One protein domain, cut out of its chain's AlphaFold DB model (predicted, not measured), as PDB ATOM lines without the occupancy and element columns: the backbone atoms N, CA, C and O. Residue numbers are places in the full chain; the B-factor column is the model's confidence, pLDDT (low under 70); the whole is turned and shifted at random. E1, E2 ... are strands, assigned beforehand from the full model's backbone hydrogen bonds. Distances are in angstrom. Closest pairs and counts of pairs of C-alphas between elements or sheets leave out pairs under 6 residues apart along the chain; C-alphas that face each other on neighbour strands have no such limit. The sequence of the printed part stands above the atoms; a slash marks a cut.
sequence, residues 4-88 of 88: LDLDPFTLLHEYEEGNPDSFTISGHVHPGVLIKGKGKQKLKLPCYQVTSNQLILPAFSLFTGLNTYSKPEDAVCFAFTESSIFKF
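Overview. This is residues 4 to 88 of the 88 residues of an uncharacterized protein of Winogradskyella sp (UniProt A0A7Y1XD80). One long, strongly twisted sheet runs the length of the domain, with E1, E2 and E3 towards one end and the hairpin of E4 and E5 reaching to the other. The bent strand E5 has E4 and E6 along different stretches of one side and E7, then E8, on the other. The printed part has 85 residues, no named helix and eight strands, E1 to E8 in chain order, in one branched sheet of parallel and antiparallel pairs. The class is all strand, with under half of the residues, 36, in named elements. It is only just compact, close to loose, with a radius of gyration of the C-alphas of 13.8 A, and elongated, spanning 47 by 25 by 23 A.

Arrangement. Start at E1, residues 4 to 6, a hairpin with E2, residues 9 to 12; N 6 and O 9 are 2.8 A apart. On the other side of E2 look for parallel E3, residues 23 to 26, with N 25 to O 10 at 2.8 A. E3 is also parallel to E6, residues 54 to 56, with N 55 to O 24 at 2.8 A. E4, residues 32 to 36, and E5, residues 42 to 50, form a hairpin, with N 35 to O 43 at 2.8 A. E5 bends by 57 degrees at residue 46. E4, E5 and E6 make a meander, each strand the antiparallel neighbour of the one before; N 56 to O 49 is 2.9 A. On the other side of E5 is antiparallel E7, residues 76 to 80, with N 78 to O 48 at 2.8 A. E7 forms a hairpin with E8, residues 85 to 87, with N 86 to O 79 at 2.8 A.

Along the chain. Find C-alpha 4, where E1 begins, at (-17.289, -13.600, 18.390). E5 runs 23.3 A from C-alpha 42 at (-34.802, 9.413, -4.944); E4 and E7 measure 13.1 A each. E8 ends at C-alpha 87, (-32.329, -8.080, -5.218).

Size, cuts and confidence. The C-alphas farthest apart, of Asp 7 and Gly 39, are 48.1 A apart. The printed part has no cut; the link from E6 to E7, 19 residues, is long. Residues 15 to 20 have pLDDT under 70.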
ATOM      1  N   LEU A   4     -16.689 -12.394  17.836       90.12
ATOM      2  CA  LEU A   4     -17.289 -13.600  18.390       90.12
ATOM      3  C   LEU A   4     -17.263 -14.693  17.319       90.12
ATOM      4  O   LEU A   4     -17.898 -14.550  16.277       90.12
ATOM      5  N   ASP A   5     -16.532 -15.769  17.590       90.19
ATOM      6  CA  ASP A   5     -16.437 -16.924  16.698       90.19
ATOM      7  C   ASP A   5     -17.576 -17.911  17.011       90.19
ATOM      8  O   ASP A   5     -17.684 -18.427  18.124       90.19
ATOM      9  N   LEU A   6     -18.448 -18.137  16.028       89.56
ATOM     10  CA  LEU A   6     -19.584 -19.059  16.054       89.56
ATOM     11  C   LEU A   6     -19.544 -19.914  14.788       89.56
ATOM     12  O   LEU A   6     -20.301 -19.641  13.860       89.56
ATOM     13  N   ASP A   7     -18.660 -20.913  14.737       86.69
ATOM     14  CA  ASP A   7     -18.456 -21.757  13.549       86.69
ATOM     15  C   ASP A   7     -19.796 -22.176  12.896       86.69
ATOM     16  O   ASP A   7     -20.690 -22.664  13.601       86.69
ATOM     17  N   PRO A   8     -19.995 -21.926  11.583       88.94
ATOM     18  CA  PRO A   8     -19.015 -21.482  10.573       88.94
ATOM     19  C   PRO A   8     -18.848 -19.950  10.425       88.94
ATOM     20  O   PRO A   8     -18.272 -19.464   9.447       88.94
ATOM     21  N   PHE A   9     -19.399 -19.165  11.350       90.69
ATOM     22  CA  PHE A   9     -19.488 -17.708  11.278       90.69
ATOM     23  C   PHE A   9     -18.520 -16.982  12.214       90.69
ATOM     24  O   PHE A   9     -18.264 -17.406  13.338       90.69
ATOM     25  N   THR A  10     -18.083 -15.799  11.791       91.75
ATOM     26  CA  THR A  10     -17.387 -14.832  12.650       91.75
ATOM     27  C   THR A  10     -18.203 -13.548  12.720       91.75
ATOM     28  O   THR A  10     -18.458 -12.920  11.694       91.75
ATOM     29  N   LEU A  11     -18.607 -13.121  13.916       91.44
ATOM     30  CA  LEU A  11     -19.315 -11.857  14.109       91.44
ATOM     31  C   LEU A  11     -18.311 -10.761  14.461       91.44
ATOM     32  O   LEU A  11     -17.602 -10.882  15.461       91.44
ATOM     33  N   LEU A  12     -18.283  -9.688  13.668       88.94
ATOM     34  CA  LEU A  12     -17.384  -8.543  13.838       88.94
ATOM     35  C   LEU A  12     -18.176  -7.232  13.895       88.94
ATOM     36  O   LEU A  12     -19.191  -7.077  13.218       88.94
ATOM     37  N   HIS A  13     -17.717  -6.258  14.687       81.00
ATOM     38  CA  HIS A  13     -18.355  -4.933  14.688       81.00
ATOM     39  C   HIS A  13     -18.019  -4.131  13.420       81.00
ATOM     40  O   HIS A  13     -18.917  -3.592  12.775       81.00
ATOM     41  N   GLU A  14     -16.739  -4.096  13.053       70.81
ATOM     42  CA  GLU A  14     -16.225  -3.441  11.850       70.81
ATOM     43  C   GLU A  14     -15.691  -4.481  10.865       70.81
ATOM     44  O   GLU A  14     -15.398  -5.618  11.233       70.81
ATOM     45  N   TYR A  15     -15.613  -4.092   9.595       66.62
ATOM     46  CA  TYR A  15     -15.005  -4.925   8.569       66.62
ATOM     47  C   TYR A  15     -13.512  -5.117   8.858       66.62
ATOM     48  O   TYR A  15     -12.770  -4.143   8.946       66.62
ATOM     49  N   GLU A  16     -13.085  -6.371   8.938       66.12
ATOM     50  CA  GLU A  16     -11.684  -6.769   8.828       66.12
ATOM     51  C   GLU A  16     -11.524  -7.548   7.518       66.12
ATOM     52  O   GLU A  16     -12.470  -8.211   7.078       66.12
ATOM     53  N   GLU A  17     -10.353  -7.457   6.878       61.62
ATOM     54  CA  GLU A  17     -10.058  -8.258   5.685       61.62
ATOM     55  C   GLU A  17     -10.343  -9.736   5.974       61.62
ATOM     56  O   GLU A  17      -9.881 -10.298   6.969       61.62
ATOM     57  N   GLY A  18     -11.205 -10.324   5.139       59.47
ATOM     58  CA  GLY A  18     -11.853 -11.594   5.429       59.47
ATOM     59  C   GLY A  18     -10.853 -12.717   5.675       59.47
ATOM     60  O   GLY A  18      -9.954 -12.949   4.869       59.47
ATOM     61  N   ASN A  19     -11.056 -13.461   6.762       65.88
ATOM     62  CA  ASN A  19     -10.453 -14.778   6.891       65.88
ATOM     63  C   ASN A  19     -11.120 -15.695   5.845       65.88
ATOM     64  O   ASN A  19     -12.337 -15.885   5.931       65.88
ATOM     65  N   PRO A  20     -10.380 -16.250   4.868       67.38
ATOM     66  CA  PRO A  20     -10.953 -17.126   3.846       67.38
ATOM     67  C   PRO A  20     -11.615 -18.384   4.427       67.38
ATOM     68  O   PRO A  20     -12.474 -18.966   3.769       67.38
ATOM     69  N   ASP A  21     -11.270 -18.763   5.660       74.75
ATOM     70  CA  ASP A  21     -11.761 -19.970   6.322       74.75
ATOM     71  C   ASP A  21     -13.062 -19.755   7.121       74.75
ATOM     72  O   ASP A  21     -13.579 -20.703   7.707       74.75
ATOM     73  N   SER A  22     -13.616 -18.534   7.173       80.44
ATOM     74  CA  SER A  22     -14.844 -18.253   7.936       80.44
ATOM     75  C   SER A  22     -15.769 -17.265   7.232       80.44
ATOM     76  O   SER A  22     -15.302 -16.305   6.622       80.44
ATOM     77  N   PHE A  23     -17.084 -17.441   7.377       91.00
ATOM     78  CA  PHE A  23     -18.055 -16.486   6.844       91.00
ATOM     79  C   PHE A  23     -18.305 -15.351   7.845       91.00
ATOM     80  O   PHE A  23     -18.786 -15.575   8.957       91.00
ATOM     81  N   THR A  24     -18.012 -14.112   7.461       92.12
ATOM     82  CA  THR A  24     -18.096 -12.966   8.376       92.12
ATOM     83  C   THR A  24     -19.481 -12.323   8.365       92.12
ATOM     84  O   THR A  24     -20.046 -12.064   7.306       92.12
ATOM     85  N   ILE A  25     -20.009 -11.981   9.538       93.12
ATOM     86  CA  ILE A  25     -21.219 -11.170   9.697       93.12
ATOM     87  C   ILE A  25     -20.839  -9.874  10.415       93.12
ATOM     88  O   ILE A  25     -20.326  -9.916  11.534       93.12
ATOM     89  N   SER A  26     -21.086  -8.723   9.788       91.50
ATOM     90  CA  SER A  26     -20.701  -7.419  10.341       91.50
ATOM     91  C   SER A  26     -21.781  -6.346  10.206       91.50
ATOM     92  O   SER A  26     -22.762  -6.511   9.482       91.50
ATOM     93  N   GLY A  27     -21.616  -5.239  10.933       88.44
ATOM     94  CA  GLY A  27     -22.526  -4.091  10.910       88.44
ATOM     95  C   GLY A  27     -21.810  -2.780  10.573       88.44
ATOM     96  O   GLY A  27     -20.967  -2.734   9.681       88.44
ATOM     97  N   HIS A  28     -22.171  -1.711  11.293       86.31
ATOM     98  CA  HIS A  28     -21.529  -0.385  11.307       86.31
ATOM     99  C   HIS A  28     -21.670   0.482  10.037       86.31
ATOM    100  O   HIS A  28     -21.953   1.671  10.136       86.31
ATOM    101  N   VAL A  29     -21.544  -0.082   8.835       88.31
ATOM    102  CA  VAL A  29     -21.461   0.694   7.574       88.31
ATOM    103  C   VAL A  29     -22.797   1.328   7.147       88.31
ATOM    104  O   VAL A  29     -22.816   2.273   6.357       88.31
ATOM    105  N   HIS A  30     -23.918   0.825   7.673       92.94
ATOM    106  CA  HIS A  30     -25.287   1.240   7.330       92.94
ATOM    107  C   HIS A  30     -25.565   1.169   5.816       92.94
ATOM    108  O   HIS A  30     -25.904   2.182   5.191       92.94
ATOM    109  N   PRO A  31     -25.394  -0.013   5.201       94.38
ATOM    110  CA  PRO A  31     -25.560  -0.185   3.763       94.38
ATOM    111  C   PRO A  31     -26.976   0.171   3.292       94.38
ATOM    112  O   PRO A  31     -27.981  -0.162   3.926       94.38
ATOM    113  N   GLY A  32     -27.057   0.832   2.139       95.25
ATOM    114  CA  GLY A  32     -28.321   1.076   1.462       95.25
ATOM    115  C   GLY A  32     -28.195   1.104  -0.053       95.25
ATOM    116  O   GLY A  32     -27.115   1.266  -0.617       95.25
ATOM    117  N   VAL A  33     -29.337   1.005  -0.724       95.38
ATOM    118  CA  VAL A  33     -29.455   1.201  -2.173       95.38
ATOM    119  C   VAL A  33     -30.146   2.524  -2.474       95.38
ATOM    120  O   VAL A  33     -31.007   2.977  -1.718       95.38
ATOM    121  N   LEU A  34     -29.781   3.147  -3.594       94.62
ATOM    122  CA  LEU A  34     -30.434   4.353  -4.100       94.62
ATOM    123  C   LEU A  34     -31.291   4.009  -5.321       94.62
ATOM    124  O   LEU A  34     -30.768   3.766  -6.407       94.62
ATOM    125  N   ILE A  35     -32.607   4.083  -5.164       92.75
ATOM    126  CA  ILE A  35     -33.572   3.921  -6.251       92.75
ATOM    127  C   ILE A  35     -33.880   5.299  -6.837       92.75
ATOM    128  O   ILE A  35     -34.241   6.235  -6.118       92.75
ATOM    129  N   LYS A  36     -33.743   5.430  -8.158       93.00
ATOM    130  CA  LYS A  36     -34.058   6.658  -8.900       93.00
ATOM    131  C   LYS A  36     -35.378   6.468  -9.646       93.00
ATOM    132  O   LYS A  36     -35.465   5.642 -10.548       93.00
ATOM    133  N   GLY A  37     -36.393   7.229  -9.250       90.19
ATOM    134  CA  GLY A  37     -37.718   7.222  -9.866       90.19
ATOM    135  C   GLY A  37     -37.887   8.292 -10.944       90.19
ATOM    136  O   GLY A  37     -36.991   9.099 -11.219       90.19
ATOM    137  N   LYS A  38     -39.083   8.336 -11.541       91.06
ATOM    138  CA  LYS A  38     -39.479   9.419 -12.454       91.06
ATOM    139  C   LYS A  38     -39.543  10.756 -11.701       91.06
ATOM    140  O   LYS A  38     -39.711  10.797 -10.486       91.06
ATOM    141  N   GLY A  39     -39.376  11.867 -12.420       90.69
ATOM    142  CA  GLY A  39     -39.503  13.206 -11.830       90.69
ATOM    143  C   GLY A  39     -38.432  13.558 -10.789       90.69
ATOM    144  O   GLY A  39     -38.715  14.309  -9.863       90.69
ATOM    145  N   LYS A  40     -37.206  13.026 -10.921       89.00
ATOM    146  CA  LYS A  40     -36.072  13.246  -9.992       89.00
ATOM    147  C   LYS A  40     -36.287  12.697  -8.570       89.00
ATOM    148  O   LYS A  40     -35.523  13.048  -7.670       89.00
ATOM    149  N   GLN A  41     -37.267  11.815  -8.366       93.00
ATOM    150  CA  GLN A  41     -37.466  11.143  -7.085       93.00
ATOM    151  C   GLN A  41     -36.280  10.229  -6.755       93.00
ATOM    152  O   GLN A  41     -35.754   9.518  -7.615       93.00
ATOM    153  N   LYS A  42     -35.866  10.251  -5.490       92.31
ATOM    154  CA  LYS A  42     -34.802   9.413  -4.944       92.31
ATOM    155  C   LYS A  42     -35.321   8.752  -3.679       92.31
ATOM    156  O   LYS A  42     -35.715   9.455  -2.754       92.31
ATOM    157  N   LEU A  43     -35.289   7.428  -3.642       91.62
ATOM    158  CA  LEU A  43     -35.610   6.642  -2.459       91.62
ATOM    159  C   LEU A  43     -34.355   5.891  -2.030       91.62
ATOM    160  O   LEU A  43     -33.696   5.264  -2.858       91.62
ATOM    161  N   LYS A  44     -34.017   5.970  -0.745       93.06
ATOM    162  CA  LYS A  44     -32.982   5.127  -0.154       93.06
ATOM    163  C   LYS A  44     -33.659   4.028   0.647       93.06
ATOM    164  O   LYS A  44     -34.535   4.338   1.449       93.06
ATOM    165  N   LEU A  45     -33.247   2.787   0.431       94.50
ATOM    166  CA  LEU A  45     -33.686   1.651   1.237       94.50
ATOM    167  C   LEU A  45     -32.476   1.019   1.923       94.50
ATOM    168  O   LEU A  45     -31.420   0.933   1.285       94.50
ATOM    169  N   PRO A  46     -32.603   0.588   3.190       95.62
ATOM    170  CA  PRO A  46     -31.583  -0.240   3.814       95.62
ATOM    171  C   PRO A  46     -31.444  -1.545   3.027       95.62
ATOM    172  O   PRO A  46     -32.410  -2.035   2.431       95.62
ATOM    173  N   CYS A  47     -30.240  -2.104   3.000       96.31
ATOM    174  CA  CYS A  47     -30.007  -3.385   2.350       96.31
ATOM    175  C   CYS A  47     -29.045  -4.264   3.137       96.31
ATOM    176  O   CYS A  47     -28.248  -3.781   3.928       96.31
ATOM    177  N   TYR A  48     -29.106  -5.564   2.884       96.50
ATOM    178  CA  TYR A  48     -27.998  -6.465   3.166       96.50
ATOM    179  C   TYR A  48     -27.005  -6.386   2.005       96.50
ATOM    180  O   TYR A  48     -27.431  -6.328   0.850       96.50
ATOM    181  N   GLN A  49     -25.704  -6.414   2.288       96.00
ATOM    182  CA  GLN A  49     -24.672  -6.628   1.266       96.00
ATOM    183  C   GLN A  49     -24.059  -8.007   1.486       96.00
ATOM    184  O   GLN A  49     -23.599  -8.301   2.587       96.00
ATOM    185  N   VAL A  50     -24.095  -8.852   0.459       95.25
ATOM    186  CA  VAL A  50     -23.688 -10.259   0.549       95.25
ATOM    187  C   VAL A  50     -22.623 -10.554  -0.493       95.25
ATOM    188  O   VAL A  50     -22.872 -10.355  -1.681       95.25
ATOM    189  N   THR A  51     -21.467 -11.044  -0.057       92.88
ATOM    190  CA  THR A  51     -20.411 -11.608  -0.911       92.88
ATOM    191  C   THR A  51     -20.361 -13.132  -0.730       92.88
ATOM    192  O   THR A  51     -21.200 -13.718  -0.045       92.88
ATOM    193  N   SER A  52     -19.371 -13.801  -1.326       91.69
ATOM    194  CA  SER A  52     -19.128 -15.232  -1.100       91.69
ATOM    195  C   SER A  52     -18.728 -15.574   0.343       91.69
ATOM    196  O   SER A  52     -18.947 -16.703   0.774       91.69
ATOM    197  N   ASN A  53     -18.157 -14.623   1.086       91.06
ATOM    198  CA  ASN A  53     -17.549 -14.841   2.403       91.06
ATOM    199  C   ASN A  53     -18.001 -13.841   3.481       91.06
ATOM    200  O   ASN A  53     -17.476 -13.866   4.596       91.06
ATOM    201  N   GLN A  54     -18.945 -12.951   3.174       91.56
ATOM    202  CA  GLN A  54     -19.375 -11.909   4.099       91.56
ATOM    203  C   GLN A  54     -20.851 -11.531   3.931       91.56
ATOM    204  O   GLN A  54     -21.375 -11.424   2.820       91.56
ATOM    205  N   LEU A  55     -21.492 -11.229   5.060       94.19
ATOM    206  CA  LEU A  55     -22.775 -10.548   5.179       94.19
ATOM    207  C   LEU A  55     -22.610  -9.244   5.972       94.19
ATOM    208  O   LEU A  55     -22.239  -9.265   7.143       94.19
ATOM    209  N   ILE A  56     -22.962  -8.112   5.364       93.88
ATOM    210  CA  ILE A  56     -23.079  -6.823   6.058       93.88
ATOM    211  C   ILE A  56     -24.556  -6.561   6.348       93.88
ATOM    212  O   ILE A  56     -25.385  -6.506   5.433       93.88
ATOM    213  N   LEU A  57     -24.874  -6.404   7.630       94.69
ATOM    214  CA  LEU A  57     -26.220  -6.166   8.129       94.69
ATOM    215  C   LEU A  57     -26.651  -4.703   7.915       94.69
ATOM    216  O   LEU A  57     -25.832  -3.784   8.051       94.69
ATOM    217  N   PRO A  58     -27.941  -4.458   7.626       94.25
ATOM    218  CA  PRO A  58     -28.497  -3.112   7.601       94.25
ATOM    219  C   PRO A  58     -28.453  -2.469   8.991       94.25
ATOM    220  O   PRO A  58     -28.399  -3.147  10.019       94.25
ATOM    221  N   ALA A  59     -28.545  -1.139   9.031       90.50
ATOM    222  CA  ALA A  59     -28.768  -0.437  10.288       90.50
ATOM    223  C   ALA A  59     -30.121  -0.850  10.892       90.50
ATOM    224  O   ALA A  59     -31.144  -0.827  10.210       90.50
ATOM    225  N   PHE A  60     -30.131  -1.191  12.183       84.06
ATOM    226  CA  PHE A  60     -31.367  -1.515  12.907       84.06
ATOM    227  C   PHE A  60     -32.204  -0.264  13.227       84.06
ATOM    228  O   PHE A  60     -33.410  -0.340  13.437       84.06
ATOM    229  N   SER A  61     -31.561   0.905  13.270       84.62
ATOM    230  CA  SER A  61     -32.208   2.179  13.568       84.62
ATOM    231  C   SER A  61     -32.648   2.895  12.292       84.62
ATOM    232  O   SER A  61     -31.870   3.045  11.354       84.62
ATOM    233  N   LEU A  62     -33.872   3.429  12.298       78.00
ATOM    234  CA  LEU A  62     -34.392   4.294  11.231       78.00
ATOM    235  C   LEU A  62     -33.766   5.700  11.241       78.00
ATOM    236  O   LEU A  62     -33.925   6.455  10.284       78.00
ATOM    237  N   PHE A  63     -33.059   6.069  12.314       76.56
ATOM    238  CA  PHE A  63     -32.530   7.423  12.523       76.56
ATOM    239  C   PHE A  63     -31.131   7.640  11.936       76.56
ATOM    240  O   PHE A  63     -30.541   8.705  12.115       76.56
ATOM    241  N   THR A  64     -30.579   6.650  11.239       74.56
ATOM    242  CA  THR A  64     -29.237   6.729  10.659       74.56
ATOM    243  C   THR A  64     -29.290   6.982   9.158       74.56
ATOM    244  O   THR A  64     -30.139   6.439   8.453       74.56
ATOM    245  N   GLY A  65     -28.345   7.768   8.637       86.69
ATOM    246  CA  GLY A  65     -28.142   7.861   7.193       86.69
ATOM    247  C   GLY A  65     -27.730   6.512   6.592       86.69
ATOM    248  O   GLY A  65     -27.104   5.696   7.264       86.69
ATOM    249  N   LEU A  66     -28.065   6.300   5.316       92.94
ATOM    250  CA  LEU A  66     -27.673   5.110   4.560       92.94
ATOM    251  C   LEU A  66     -26.496   5.406   3.629       92.94
ATOM    252  O   LEU A  66     -26.531   6.379   2.855       92.94
ATOM    253  N   ASN A  67     -25.503   4.524   3.668       91.62
ATOM    254  CA  ASN A  67     -24.369   4.506   2.766       91.62
ATOM    255  C   ASN A  67     -24.749   3.796   1.462       91.62
ATOM    256  O   ASN A  67     -24.850   2.574   1.399       91.62
ATOM    257  N   THR A  68     -24.968   4.593   0.416       92.25
ATOM    258  CA  THR A  68     -25.347   4.119  -0.923       92.25
ATOM    259  C   THR A  68     -24.200   4.190  -1.930       92.25
ATOM    260  O   THR A  68     -24.452   4.134  -3.132       92.25
ATOM    261  N   TYR A  69     -22.972   4.430  -1.465       87.25
ATOM    262  CA  TYR A  69     -21.820   4.714  -2.327       87.25
ATOM    263  C   TYR A  69     -20.739   3.642  -2.242       87.25
ATOM    264  O   TYR A  69     -20.049   3.420  -3.231       87.25
ATOM    265  N   SER A  70     -20.607   2.969  -1.098       84.06
ATOM    266  CA  SER A  70     -19.649   1.881  -0.927       84.06
ATOM    267  C   SER A  70     -20.358   0.541  -0.766       84.06
ATOM    268  O   SER A  70     -21.245   0.380   0.077       84.06
ATOM    269  N   LYS A  71     -19.912  -0.433  -1.552       89.06
ATOM    270  CA  LYS A  71     -20.184  -1.854  -1.367       89.06
ATOM    271  C   LYS A  71     -18.908  -2.632  -1.708       89.06
ATOM    272  O   LYS A  71     -18.140  -2.135  -2.537       89.06
ATOM    273  N   PRO A  72     -18.695  -3.830  -1.147       88.31
ATOM    274  CA  PRO A  72     -17.683  -4.743  -1.666       88.31
ATOM    275  C   PRO A  72     -17.897  -5.012  -3.168       88.31
ATOM    276  O   PRO A  72     -19.036  -4.988  -3.657       88.31
ATOM    277  N   GLU A  73     -16.812  -5.252  -3.907       85.69
ATOM    278  CA  GLU A  73     -16.822  -5.362  -5.375       85.69
ATOM    279  C   GLU A  73     -17.839  -6.408  -5.862       85.69
ATOM    280  O   GLU A  73     -18.756  -6.072  -6.619       85.69
ATOM    281  N   ASP A  74     -17.816  -7.597  -5.255       90.56
ATOM    282  CA  ASP A  74     -18.697  -8.727  -5.581       90.56
ATOM    283  C   ASP A  74     -19.988  -8.788  -4.751       90.56
ATOM    284  O   ASP A  74     -20.722  -9.776  -4.789       90.56
ATOM    285  N   ALA A  75     -20.292  -7.742  -3.977       93.75
ATOM    286  CA  ALA A  75     -21.492  -7.748  -3.151       93.75
ATOM    287  C   ALA A  75     -22.770  -7.630  -3.989       93.75
ATOM    288  O   ALA A  75     -22.913  -6.695  -4.789       93.75
ATOM    289  N   VAL A  76     -23.723  -8.520  -3.705       96.81
ATOM    290  CA  VAL A  76     -25.136  -8.414  -4.082       96.81
ATOM    291  C   VAL A  76     -25.881  -7.655  -2.988       96.81
ATOM    292  O   VAL A  76     -25.737  -7.959  -1.802       96.81
ATOM    293  N   CYS A  77     -26.706  -6.688  -3.385       97.12
ATOM    294  CA  CYS A  77     -27.506  -5.901  -2.454       97.12
ATOM    295  C   CYS A  77     -28.931  -6.460  -2.363       97.12
ATOM    296  O   CYS A  77     -29.646  -6.514  -3.360       97.12
ATOM    297  N   PHE A  78     -29.387  -6.808  -1.161       97.81
ATOM    298  CA  PHE A  78     -30.778  -7.188  -0.904       97.81
ATOM    299  C   PHE A  78     -31.468  -6.088  -0.107       97.81
ATOM    300  O   PHE A  78     -31.332  -6.015   1.113       97.81
ATOM    301  N   ALA A  79     -32.163  -5.187  -0.796       96.44
ATOM    302  CA  ALA A  79     -32.912  -4.119  -0.146       96.44
ATOM    303  C   ALA A  79     -34.261  -4.629   0.349       96.44
ATOM    304  O   ALA A  79     -34.846  -5.514  -0.270       96.44
ATOM    305  N   PHE A  80     -34.784  -4.057   1.426       95.25
ATOM    306  CA  PHE A  80     -36.046  -4.515   1.999       95.25
ATOM    307  C   PHE A  80     -36.949  -3.361   2.432       95.25
ATOM    308  O   PHE A  80     -36.513  -2.233   2.663       95.25
ATOM    309  N   THR A  81     -38.233  -3.679   2.518       93.06
ATOM    310  CA  THR A  81     -39.279  -2.905   3.187       93.06
ATOM    311  C   THR A  81     -39.857  -3.760   4.314       93.06
ATOM    312  O   THR A  81     -39.405  -4.879   4.548       93.06
ATOM    313  N   GLU A  82     -40.887  -3.271   5.003       91.19
ATOM    314  CA  GLU A  82     -41.589  -4.052   6.032       91.19
ATOM    315  C   GLU A  82     -42.194  -5.363   5.502       91.19
ATOM    316  O   GLU A  82     -42.386  -6.307   6.261       91.19
ATOM    317  N   SER A  83     -42.500  -5.432   4.205       96.31
ATOM    318  CA  SER A  83     -43.275  -6.524   3.609       96.31
ATOM    319  C   SER A  83     -42.578  -7.235   2.452       96.31
ATOM    320  O   SER A  83     -43.147  -8.161   1.873       96.31
ATOM    321  N   SER A  84     -41.389  -6.798   2.033       96.06
ATOM    322  CA  SER A  84     -40.753  -7.311   0.814       96.06
ATOM    323  C   SER A  84     -39.236  -7.189   0.840       96.06
ATOM    324  O   SER A  84     -38.682  -6.295   1.474       96.06
ATOM    325  N   ILE A  85     -38.573  -8.067   0.084       97.31
ATOM    326  CA  ILE A  85     -37.133  -8.037  -0.172       97.31
ATOM    327  C   ILE A  85     -36.878  -8.048  -1.682       97.31
ATOM    328  O   ILE A  85     -37.558  -8.740  -2.440       97.31
ATOM    329  N   PHE A  86     -35.902  -7.262  -2.121       96.06
ATOM    330  CA  PHE A  86     -35.585  -6.997  -3.518       96.06
ATOM    331  C   PHE A  86     -34.088  -7.183  -3.742       96.06
ATOM    332  O   PHE A  86     -33.272  -6.635  -3.002       96.06
ATOM    333  N   LYS A  87     -33.722  -7.921  -4.789       96.31
ATOM    334  CA  LYS A  87     -32.329  -8.080  -5.218       96.31
ATOM    335  C   LYS A  87     -31.949  -6.952  -6.184       96.31
ATOM    336  O   LYS A  87     -32.677  -6.719  -7.147       96.31
ATOM    337  N   PHE A  88     -30.827  -6.292  -5.913       90.50
ATOM    338  CA  PHE A  88     -30.217  -5.226  -6.713       90.50
ATOM    339  C   PHE A  88     -28.880  -5.673  -7.295       90.50
ATOM    340  O   PHE A  88     -28.143  -6.407  -6.591       90.50
TER     341      PHE A  88